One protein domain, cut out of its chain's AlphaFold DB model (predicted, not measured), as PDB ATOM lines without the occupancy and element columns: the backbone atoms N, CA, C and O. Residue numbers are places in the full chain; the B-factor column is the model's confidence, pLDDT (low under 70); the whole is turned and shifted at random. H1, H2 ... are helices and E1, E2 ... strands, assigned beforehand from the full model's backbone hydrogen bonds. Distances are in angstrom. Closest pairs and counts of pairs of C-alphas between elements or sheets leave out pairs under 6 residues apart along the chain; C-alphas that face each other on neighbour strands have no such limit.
ATOM      1  N   HIS A 417     130.807 131.682 157.047       98.19
ATOM      2  CA  HIS A 417     130.321 130.739 156.043       98.19
ATOM      3  C   HIS A 417     128.883 130.334 156.316       98.19
ATOM      4  O   HIS A 417     128.534 129.969 157.436       98.19
ATOM      5  N   ILE A 418     128.050 130.344 155.281       98.06
ATOM      6  CA  ILE A 418     126.726 129.731 155.330       98.06
ATOM      7  C   ILE A 418     126.881 128.339 154.737       98.06
ATOM      8  O   ILE A 418     127.243 128.188 153.570       98.06
ATOM      9  N   ILE A 419     126.645 127.323 155.560       98.25
ATOM     10  CA  ILE A 419     126.930 125.927 155.197       98.25
ATOM     11  C   ILE A 419     125.662 125.113 154.942       98.25
ATOM     12  O   ILE A 419     125.711 124.082 154.277       98.25
ATOM     13  N   GLU A 420     124.519 125.596 155.422       98.25
ATOM     14  CA  GLU A 420     123.221 124.947 155.270       98.25
ATOM     15  C   GLU A 420     122.110 125.999 155.225       98.25
ATOM     16  O   GLU A 420     122.186 126.992 155.947       98.25
ATOM     17  N   VAL A 421     121.069 125.773 154.422       97.38
ATOM     18  CA  VAL A 421     119.822 126.560 154.429       97.38
ATOM     19  C   VAL A 421     118.638 125.591 154.451       97.38
ATOM     20  O   VAL A 421     118.550 124.699 153.612       97.38
ATOM     21  N   ASN A 422     117.724 125.762 155.409       96.50
ATOM     22  CA  ASN A 422     116.531 124.934 155.627       96.50
ATOM     23  C   ASN A 422     116.806 123.415 155.640       96.50
ATOM     24  O   ASN A 422     116.093 122.655 154.984       96.50
ATOM     25  N   GLY A 423     117.850 122.952 156.336       96.94
ATOM     26  CA  GLY A 423     118.184 121.521 156.380       96.94
ATOM     27  C   GLY A 423     119.005 121.020 155.186       96.94
ATOM     28  O   GLY A 423     119.411 119.859 155.172       96.94
ATOM     29  N   ARG A 424     119.243 121.850 154.159       97.31
ATOM     30  CA  ARG A 424     119.993 121.468 152.955       97.31
ATOM     31  C   ARG A 424     121.411 122.024 152.998       97.31
ATOM     32  O   ARG A 424     121.605 123.240 152.952       97.31
ATOM     33  N   ALA A 425     122.392 121.124 153.018       97.75
ATOM     34  CA  ALA A 425     123.803 121.479 152.907       97.75
ATOM     35  C   ALA A 425     124.091 122.186 151.573       97.75
ATOM     36  O   ALA A 425     123.587 121.785 150.518       97.75
ATOM     37  N   LEU A 426     124.919 123.225 151.625       97.00
ATOM     38  CA  LEU A 426     125.329 124.003 150.461       97.00
ATOM     39  C   LEU A 426     126.666 123.477 149.940       97.00
ATOM     40  O   LEU A 426     127.627 123.371 150.700       97.00
ATOM     41  N   ARG A 427     126.747 123.141 148.648       95.50
ATOM     42  CA  ARG A 427     128.003 122.681 148.024       95.50
ATOM     43  C   ARG A 427     128.714 123.772 147.239       95.50
ATOM     44  O   ARG A 427     129.921 123.683 147.043       95.50
ATOM     45  N   ASN A 428     127.955 124.756 146.773       93.62
ATOM     46  CA  ASN A 428     128.420 125.876 145.971       93.62
ATOM     47  C   ASN A 428     127.423 127.048 146.051       93.62
ATOM     48  O   ASN A 428     126.374 126.969 146.701       93.62
ATOM     49  N   LEU A 429     127.752 128.130 145.360       90.50
ATOM     50  CA  LEU A 429     127.001 129.368 145.283       90.50
ATOM     51  C   LEU A 429     125.634 129.175 144.617       90.50
ATOM     52  O   LEU A 429     124.656 129.802 145.022       90.50
ATOM     53  N   ASN A 430     125.527 128.251 143.660       87.19
ATOM     54  CA  ASN A 430     124.252 127.942 143.020       87.19
ATOM     55  C   ASN A 430     123.272 127.256 143.994       87.19
ATOM     56  O   ASN A 430     122.101 127.630 144.065       87.19
ATOM     57  N   ASP A 431     123.750 126.302 144.807       94.62
ATOM     58  CA  ASP A 431     122.960 125.686 145.884       94.62
ATOM     59  C   ASP A 431     122.443 126.759 146.864       94.62
ATOM     60  O   ASP A 431     121.275 126.721 147.256       94.62
ATOM     61  N   TYR A 432     123.289 127.734 147.222       95.31
ATOM     62  CA  TYR A 432     122.917 128.855 148.090       95.31
ATOM     63  C   TYR A 432     121.788 129.703 147.494       95.31
ATOM     64  O   TYR A 432     120.757 129.896 148.146       95.31
ATOM     65  N   PHE A 433     121.943 130.171 146.250       86.69
ATOM     66  CA  PHE A 433     120.927 130.996 145.596       86.69
ATOM     67  C   PHE A 433     119.598 130.260 145.454       86.69
ATOM     68  O   PHE A 433     118.550 130.820 145.785       86.69
ATOM     69  N   HIS A 434     119.622 128.991 145.037       86.69
ATOM     70  CA  HIS A 434     118.415 128.174 144.963       86.69
ATOM     71  C   HIS A 434     117.747 128.009 146.331       86.69
ATOM     72  O   HIS A 434     116.533 128.197 146.439       86.69
ATOM     73  N   ALA A 435     118.514 127.704 147.381       92.88
ATOM     74  CA  ALA A 435     117.965 127.491 148.715       92.88
ATOM     75  C   ALA A 435     117.324 128.768 149.282       92.88
ATOM     76  O   ALA A 435     116.178 128.726 149.734       92.88
ATOM     77  N   VAL A 436     117.993 129.922 149.174       91.75
ATOM     78  CA  VAL A 436     117.441 131.222 149.599       91.75
ATOM     79  C   VAL A 436     116.207 131.598 148.772       91.75
ATOM     80  O   VAL A 436     115.191 131.997 149.338       91.75
ATOM     81  N   LYS A 437     116.243 131.429 147.443       84.69
ATOM     82  CA  LYS A 437     115.116 131.763 146.550       84.69
ATOM     83  C   LYS A 437     113.885 130.889 146.806       84.69
ATOM     84  O   LYS A 437     112.765 131.392 146.780       84.69
ATOM     85  N   SER A 438     114.090 129.600 147.076       87.44
ATOM     86  CA  SER A 438     113.015 128.642 147.388       87.44
ATOM     87  C   SER A 438     112.524 128.699 148.837       87.44
ATOM     88  O   SER A 438     111.530 128.057 149.171       87.44
ATOM     89  N   SER A 439     113.214 129.444 149.707       91.12
ATOM     90  CA  SER A 439     112.847 129.546 151.117       91.12
ATOM     91  C   SER A 439     111.466 130.183 151.277       91.12
ATOM     92  O   SER A 439     111.131 131.096 150.517       91.12
ATOM     93  N   PRO A 440     110.658 129.762 152.266       89.69
ATOM     94  CA  PRO A 440     109.386 130.414 152.547       89.69
ATOM     95  C   PRO A 440     109.603 131.822 153.133       89.69
ATOM     96  O   PRO A 440     110.696 132.382 153.104       89.69
ATOM     97  N   ALA A 441     108.545 132.417 153.678       88.38
ATOM     98  CA  ALA A 441     108.572 133.719 154.345       88.38
ATOM     99  C   ALA A 441     109.610 133.837 155.483       88.38
ATOM    100  O   ALA A 441     109.990 134.934 155.863       88.38
ATOM    101  N   SER A 442     110.092 132.721 156.023       91.56
ATOM    102  CA  SER A 442     111.223 132.666 156.946       91.56
ATOM    103  C   SER A 442     112.132 131.517 156.533       91.56
ATOM    104  O   SER A 442     111.658 130.530 155.978       91.56
ATOM    105  N   MET A 443     113.425 131.629 156.811       94.94
ATOM    106  CA  MET A 443     114.373 130.544 156.584       94.94
ATOM    107  C   MET A 443     115.245 130.315 157.806       94.94
ATOM    108  O   MET A 443     115.539 131.257 158.549       94.94
ATOM    109  N   THR A 444     115.684 129.073 157.980       97.25
ATOM    110  CA  THR A 444     116.785 128.736 158.876       97.25
ATOM    111  C   THR A 444     118.053 128.509 158.072       97.25
ATOM    112  O   THR A 444     118.009 128.117 156.907       97.25
ATOM    113  N   PHE A 445     119.201 128.785 158.673       97.81
ATOM    114  CA  PHE A 445     120.491 128.529 158.048       97.81
ATOM    115  C   PHE A 445     121.551 128.258 159.106       97.81
ATOM    116  O   PHE A 445     121.466 128.778 160.217       97.81
ATOM    117  N   VAL A 446     122.552 127.448 158.775       98.06
ATOM    118  CA  VAL A 446     123.696 127.210 159.657       98.06
ATOM    119  C   VAL A 446     124.822 128.147 159.245       98.06
ATOM    120  O   VAL A 446     125.314 128.085 158.117       98.06
ATOM    121  N   LEU A 447     125.213 129.021 160.171       97.88
ATOM    122  CA  LEU A 447     126.324 129.952 160.021       97.88
ATOM    123  C   LEU A 447     127.541 129.423 160.781       97.88
ATOM    124  O   LEU A 447     127.465 129.198 161.985       97.88
ATOM    125  N   TRP A 448     128.664 129.255 160.098       97.56
ATOM    126  CA  TRP A 448     129.968 129.000 160.696       97.56
ATOM    127  C   TRP A 448     130.740 130.317 160.810       97.56
ATOM    128  O   TRP A 448     131.108 130.921 159.802       97.56
ATOM    129  N   GLU A 449     130.964 130.769 162.042       97.50
ATOM    130  CA  GLU A 449     131.661 132.019 162.335       97.50
ATOM    131  C   GLU A 449     133.169 131.824 162.168       97.50
ATOM    132  O   GLU A 449     133.808 131.093 162.932       97.50
ATOM    133  N   ALA A 450     133.768 132.508 161.193       95.31
ATOM    134  CA  ALA A 450     135.155 132.245 160.807       95.31
ATOM    135  C   ALA A 450     136.166 132.598 161.908       95.31
ATOM    136  O   ALA A 450     137.226 131.983 162.003       95.31
ATOM    137  N   ARG A 451     135.829 133.569 162.763       95.56
ATOM    138  CA  ARG A 451     136.697 134.046 163.853       95.56
ATOM    139  C   ARG A 451     136.834 133.033 164.984       95.56
ATOM    140  O   ARG A 451     137.908 132.904 165.562       95.56
ATOM    141  N   THR A 452     135.739 132.361 165.335       96.81
ATOM    142  CA  THR A 452     135.680 131.488 166.519       96.81
ATOM    143  C   THR A 452     135.606 130.008 166.164       96.81
ATOM    144  O   THR A 452     135.806 129.162 167.033       96.81
ATOM    145  N   GLY A 453     135.298 129.685 164.906       96.12
ATOM    146  CA  GLY A 453     135.054 128.326 164.436       96.12
ATOM    147  C   GLY A 453     133.725 127.732 164.914       96.12
ATOM    148  O   GLY A 453     133.485 126.547 164.680       96.12
ATOM    149  N   LYS A 454     132.871 128.512 165.591       96.94
ATOM    150  CA  LYS A 454     131.578 128.046 166.106       96.94
ATOM    151  C   LYS A 454     130.513 128.049 165.017       96.94
ATOM    152  O   LYS A 454     130.501 128.911 164.144       96.94
ATOM    153  N   THR A 455     129.584 127.104 165.109       97.06
ATOM    154  CA  THR A 455     128.394 127.046 164.258       97.06
ATOM    155  C   THR A 455     127.159 127.505 165.019       97.06
ATOM    156  O   THR A 455     126.943 127.090 166.159       97.06
ATOM    157  N   PHE A 456     126.314 128.291 164.366       96.75
ATOM    158  CA  PHE A 456     125.047 128.772 164.895       96.75
ATOM    159  C   PHE A 456     123.916 128.388 163.945       96.75
ATOM    160  O   PHE A 456     124.005 128.644 162.745       96.75
ATOM    161  N   LEU A 457     122.840 127.800 164.476       97.38
ATOM    162  CA  LEU A 457     121.590 127.685 163.733       97.38
ATOM    163  C   LEU A 457     120.849 129.016 163.851       97.38
ATOM    164  O   LEU A 457     120.434 129.439 164.931       97.38
ATOM    165  N   MET A 458     120.718 129.686 162.722       97.50
ATOM    166  CA  MET A 458     120.158 131.015 162.591       97.50
ATOM    167  C   MET A 458     118.786 130.946 161.931       97.50
ATOM    168  O   MET A 458     118.481 130.017 161.189       97.50
ATOM    169  N   GLN A 459     117.966 131.961 162.172       95.88
ATOM    170  CA  GLN A 459     116.702 132.195 161.495       95.88
ATOM    171  C   GLN A 459     116.646 133.637 160.987       95.88
ATOM    172  O   GLN A 459     117.017 134.571 161.705       95.88
ATOM    173  N   ALA A 460     116.125 133.815 159.776       94.31
ATOM    174  CA  ALA A 460     115.800 135.108 159.190       94.31
ATOM    175  C   ALA A 460     114.332 135.146 158.741       94.31
ATOM    176  O   ALA A 460     113.771 134.131 158.316       94.31
ATOM    177  N   ASP A 461     113.705 136.315 158.854       92.00
ATOM    178  CA  ASP A 461     112.378 136.604 158.298       92.00
ATOM    179  C   ASP A 461     112.563 137.342 156.968       92.00
ATOM    180  O   ASP A 461     113.175 138.410 156.929       92.00
ATOM    181  N   LEU A 462     112.092 136.733 155.884       87.00
ATOM    182  CA  LEU A 462     112.298 137.154 154.501       87.00
ATOM    183  C   LEU A 462     111.155 138.039 153.965       87.00
ATOM    184  O   LEU A 462     111.112 138.308 152.767       87.00
ATOM    185  N   ASN A 463     110.207 138.462 154.810       78.56
ATOM    186  CA  ASN A 463     109.011 139.173 154.361       78.56
ATOM    187  C   ASN A 463     109.197 140.681 154.068       78.56
ATOM    188  O   ASN A 463     109.910 141.369 154.807       78.56
ATOM    189  N   PRO A 464     108.441 141.221 153.079       56.62
ATOM    190  CA  PRO A 464     107.524 140.492 152.191       56.62
ATOM    191  C   PRO A 464     108.272 139.702 151.090       56.62
ATOM    192  O   PRO A 464     109.358 140.103 150.675       56.62
ATOM    193  N   PRO A 465     107.710 138.580 150.601       50.06
ATOM    194  CA  PRO A 465     108.410 137.635 149.730       50.06
ATOM    195  C   PRO A 465     108.519 138.146 148.279       50.06
ATOM    196  O   PRO A 465     107.762 137.732 147.405       50.06
ATOM    197  N   GLY A 466     109.481 139.027 147.998       45.94
ATOM    198  CA  GLY A 466     109.871 139.418 146.634       45.94
ATOM    199  C   GLY A 466     110.767 138.375 145.948       45.94
ATOM    200  O   GLY A 466     111.380 137.536 146.614       45.94
ATOM    201  N   ALA A 467     110.820 138.385 144.611       43.38
ATOM    202  CA  ALA A 467     111.456 137.335 143.803       43.38
ATOM    203  C   ALA A 467     112.997 137.378 143.775       43.38
ATOM    204  O   ALA A 467     113.609 136.346 143.500       43.38
ATOM    205  N   ASN A 468     113.624 138.515 144.109       48.88
ATOM    206  CA  ASN A 468     115.064 138.720 143.936       48.88
ATOM    207  C   ASN A 468     115.734 139.255 145.223       48.88
ATOM    208  O   ASN A 468     115.326 140.266 145.784       48.88
ATOM    209  N   SER A 469     116.741 138.504 145.696       57.31
ATOM    210  CA  SER A 469     117.535 138.661 146.934       57.31
ATOM    211  C   SER A 469     116.746 138.927 148.228       57.31
ATOM    212  O   SER A 469     116.806 139.995 148.835       57.31
ATOM    213  N   ARG A 470     116.054 137.886 148.711       73.50
ATOM    214  CA  ARG A 470     115.322 137.893 149.990       73.50
ATOM    215  C   ARG A 470     116.205 138.083 151.220       73.50
ATOM    216  O   ARG A 470     115.706 138.502 152.253       73.50
ATOM    217  N   PHE A 471     117.491 137.747 151.151       91.06
ATOM    218  CA  PHE A 471     118.335 137.680 152.344       91.06
ATOM    219  C   PHE A 471     119.354 138.820 152.456       91.06
ATOM    220  O   PHE A 471     119.677 139.219 153.570       91.06
ATOM    221  N   GLY A 472     119.818 139.397 151.340       86.56
ATOM    222  CA  GLY A 472     120.794 140.497 151.346       86.56
ATOM    223  C   GLY A 472     122.158 140.130 151.933       86.56
ATOM    224  O   GLY A 472     122.815 140.970 152.542       86.56
ATOM    225  N   VAL A 473     122.578 138.874 151.779       92.62
ATOM    226  CA  VAL A 473     123.948 138.429 152.050       92.62
ATOM    227  C   VAL A 473     124.568 138.043 150.712       92.62
ATOM    228  O   VAL A 473     124.074 137.139 150.044       92.62
ATOM    229  N   GLY A 474     125.608 138.759 150.302       85.62
ATOM    230  CA  GLY A 474     126.408 138.404 149.138       85.62
ATOM    231  C   GLY A 474     127.440 137.355 149.521       85.62
ATOM    232  O   GLY A 474     128.070 137.468 150.577       85.62
ATOM    233  N   ALA A 475     127.604 136.334 148.685       94.81
ATOM    234  CA  ALA A 475     128.469 135.208 148.994       94.81
ATOM    235  C   ALA A 475     129.277 134.735 147.778       94.81
ATOM    236  O   ALA A 475     128.904 134.990 146.635       94.81
ATOM    237  N   SER A 476     130.375 134.034 148.045       89.50
ATOM    238  CA  SER A 476     131.233 133.381 147.055       89.50
ATOM    239  C   SER A 476     131.373 131.888 147.365       89.50
ATOM    240  O   SER A 476     131.112 131.441 148.487       89.50
ATOM    241  N   ASP A 477     131.770 131.096 146.368       94.88
ATOM    242  CA  ASP A 477     132.064 129.677 146.568       94.88
ATOM    243  C   ASP A 477     133.164 129.472 147.617       94.88
ATOM    244  O   ASP A 477     134.255 130.032 147.508       94.88
ATOM    245  N   SER A 478     132.906 128.598 148.594       94.88
ATOM    246  CA  SER A 478     133.916 128.119 149.541       94.88
ATOM    247  C   SER A 478     133.992 126.592 149.469       94.88
ATOM    248  O   SER A 478     133.243 125.895 150.164       94.88
ATOM    249  N   PRO A 479     134.857 126.033 148.595       89.06
ATOM    250  CA  PRO A 479     134.924 124.595 148.356       89.06
ATOM    251  C   PRO A 479     135.057 123.789 149.654       89.06
ATOM    252  O   PRO A 479     135.996 123.964 150.429       89.06
ATOM    253  N   GLY A 480     134.091 122.899 149.895       90.44
ATOM    254  CA  GLY A 480     134.037 122.054 151.093       90.44
ATOM    255  C   GLY A 480     133.504 122.736 152.361       90.44
ATOM    256  O   GLY A 480     133.476 122.096 153.409       90.44
ATOM    257  N   ARG A 481     133.077 124.005 152.294       92.44
ATOM    258  CA  ARG A 481     132.552 124.784 153.432       92.44
ATOM    259  C   ARG A 481     131.339 125.653 153.064       92.44
ATOM    260  O   ARG A 481     131.130 126.692 153.680       92.44
ATOM    261  N   GLY A 482     130.545 125.255 152.071       96.25
ATOM    262  CA  GLY A 482     129.372 126.017 151.629       96.25
ATOM    263  C   GLY A 482     129.742 127.291 150.877       96.25
ATOM    264  O   GLY A 482     130.487 127.241 149.898       96.25
ATOM    265  N   VAL A 483     129.206 128.429 151.317       97.44
ATOM    266  CA  VAL A 483     129.497 129.741 150.723       97.44
ATOM    267  C   VAL A 483     130.084 130.693 151.755       97.44
ATOM    268  O   VAL A 483     129.639 130.721 152.903       97.44
ATOM    269  N   ARG A 484     131.082 131.480 151.351       97.38
ATOM    270  CA  ARG A 484     131.713 132.507 152.186       97.38
ATOM    271  C   ARG A 484     130.964 133.824 152.027       97.38
ATOM    272  O   ARG A 484     130.709 134.251 150.909       97.38
ATOM    273  N   VAL A 485     130.637 134.476 153.134       97.06
ATOM    274  CA  VAL A 485     130.015 135.801 153.158       97.06
ATOM    275  C   VAL A 485     131.032 136.842 152.694       97.06
ATOM    276  O   VAL A 485     132.071 137.022 153.326       97.06
ATOM    277  N   GLU A 486     130.724 137.548 151.609       90.38
ATOM    278  CA  GLU A 486     131.544 138.645 151.077       90.38
ATOM    279  C   GLU A 486     131.022 140.011 151.526       90.38
ATOM    280  O   GLU A 486     131.802 140.927 151.774       90.38
ATOM    281  N   TYR A 487     129.701 140.153 151.669       85.31
ATOM    282  CA  TYR A 487     129.071 141.376 152.160       85.31
ATOM    283  C   TYR A 487     127.664 141.109 152.709       85.31
ATOM    284  O   TYR A 487     127.022 140.110 152.387       85.31
ATOM    285  N   VAL A 488     127.158 142.035 153.529       87.25
ATOM    286  CA  VAL A 488     125.781 142.009 154.048       87.25
ATOM    287  C   VAL A 488     125.124 143.366 153.831       87.25
ATOM    288  O   VAL A 488     125.512 144.350 154.468       87.25
ATOM    289  N   MET A 489     124.112 143.395 152.967       74.19
ATOM    290  CA  MET A 489     123.373 144.588 152.561       74.19
ATOM    291  C   MET A 489     122.559 145.155 153.727       74.19
ATOM    292  O   MET A 489     121.761 144.459 154.361       74.19
ATOM    293  N   GLN A 490     122.740 146.442 154.018       77.31
ATOM    294  CA  GLN A 490     122.016 147.106 155.098       77.31
ATOM    295  C   GLN A 490     120.513 147.191 154.793       77.31
ATOM    296  O   GLN A 490     120.115 147.472 153.669       77.31
ATOM    297  N   GLY A 491     119.668 146.950 155.801       74.25
ATOM    298  CA  GLY A 491     118.205 146.989 155.652       74.25
ATOM    299  C   GLY A 491     117.573 145.674 155.181       74.25
ATOM    300  O   GLY A 491     116.357 145.524 155.274       74.25
ATOM    301  N   TYR A 492     118.379 144.691 154.772       85.19
ATOM    302  CA  TYR A 492     117.904 143.373 154.357       85.19
ATOM    303  C   TYR A 492     117.821 142.376 155.526       85.19
ATOM    304  O   TYR A 492     118.463 142.579 156.567       85.19
ATOM    305  N   PRO A 493     117.051 141.279 155.383       91.25
ATOM    306  CA  PRO A 493     116.892 140.251 156.416       91.25
ATOM    307  C   PRO A 493     118.184 139.694 157.024       91.25
ATOM    308  O   PRO A 493     118.213 139.439 158.226       91.25
ATOM    309  N   GLY A 494     119.275 139.605 156.261       92.19
ATOM    310  CA  GLY A 494     120.597 139.180 156.733       92.19
ATOM    311  C   GLY A 494     121.156 140.028 157.875       92.19
ATOM    312  O   GLY A 494     121.908 139.529 158.705       92.19
ATOM    313  N   THR A 495     120.726 141.286 158.005       90.25
ATOM    314  CA  THR A 495     121.116 142.159 159.128       90.25
ATOM    315  C   THR A 495     120.295 141.948 160.400       90.25
ATOM    316  O   THR A 495     120.603 142.544 161.429       90.25
ATOM    317  N   ARG A 496     119.240 141.124 160.339       90.12
ATOM    318  CA  ARG A 496     118.252 140.920 161.409       90.12
ATOM    319  C   ARG A 496     118.063 139.436 161.734       90.12
ATOM    320  O   ARG A 496     116.939 138.982 161.938       90.12
ATOM    321  N   CYS A 497     119.155 138.674 161.767       94.56
ATOM    322  CA  CYS A 497     119.092 137.251 162.078       94.56
ATOM    323  C   CYS A 497     118.966 137.025 163.590       94.56
ATOM    324  O   CYS A 497     119.429 137.819 164.411       94.56
ATOM    325  N   ARG A 498     118.350 135.910 163.969       94.56
ATOM    326  CA  ARG A 498     118.225 135.465 165.364       94.56
ATOM    327  C   ARG A 498     118.652 134.013 165.482       94.56
ATOM    328  O   ARG A 498     118.546 133.279 164.508       94.56
ATOM    329  N   LEU A 499     119.095 133.587 166.659       95.25
ATOM    330  CA  LEU A 499     119.300 132.162 166.920       95.25
ATOM    331  C   LEU A 499     117.957 131.432 166.791       95.25
ATOM    332  O   LEU A 499     116.958 131.867 167.378       95.25
ATOM    333  N   ALA A 500     117.933 130.368 165.990       89.88
ATOM    334  CA  ALA A 500     116.793 129.469 165.910       89.88
ATOM    335  C   ALA A 500     116.695 128.661 167.215       89.88
ATOM    336  O   ALA A 500     117.713 128.402 167.861       89.88
TER     337      ALA A 500
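This is residues 417 to 500 of the 501 residues of an uncharacterized protein of Planctomycetaceae bacterium (UniProt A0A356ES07). One antiparallel sheet of five strands, strongly twisted and curled like part of a barrel, makes the body, left open between its edge strands E3 and E4. Helix H1 packs on one face of it, giving two layers, and the short helix H2 sits beside the strands, near the ends of E3 and E5. The 84 printed residues hold two named helices and five named strands, along the chain E1 H1 E2 E3 E4 E5 H2, with sheet order E3 E2 E1 E5 E4 and a mixed class. The whole is compact, with a radius of gyration of the C-alphas of 11.5 A, and spans 32 by 24 by 23 A.

E1, residues 417 to 421, begins with C-alpha 417 at (130.321, 130.739, 156.043). E2, residues 442 to 448, is 19.5 A long and E3, residues 455 to 461, 19.6 A. E4 is residues 473 to 477 and E5 residues 483 to 488. H1, residues 429 to 438, is 14.2 A long. H2, residues 493 to 496, ends with C-alpha 496 at (118.252, 140.920, 161.409).

Across the sheet, these backbone atoms of neighbour strands are within hydrogen-bond range: N 445 and O 458 in the hairpin E2 and E3, at 2.9 A; N 419 and O 446 between E1 and E2, at 3.0 A; N 418 and O 483 between E1 and E5, at 2.9 A; and N 476 and O 484 in the hairpin E4 and E5, at 2.9 A. H1 is on the sheet at a height of 7.7 A, only just over E1, with 3 of its C-alphas falling there; it runs only just along the strands, at 27 degrees to E1 on the local plane. Its closest C-alphas with E4 are those of Leu 429 and Asp 477, 5.2 A. H2 is only just at the sheet's level, its height 3.9 A; its closest C-alphas with E3 are those of Pro 493 and Ala 460, 5.9 A. H1 and H2 are apart. In H1 every O i to N i+4 pair is within hydrogen-bond range; H2 is too short for one.

The C-alphas of Thr 452 and Ala 467, the two farthest apart, are 33.7 A apart. The printed part has no cut; the link from E3 to E4, 11 residues, is long. Residues 464 to 469 are under 70 in pLDDT.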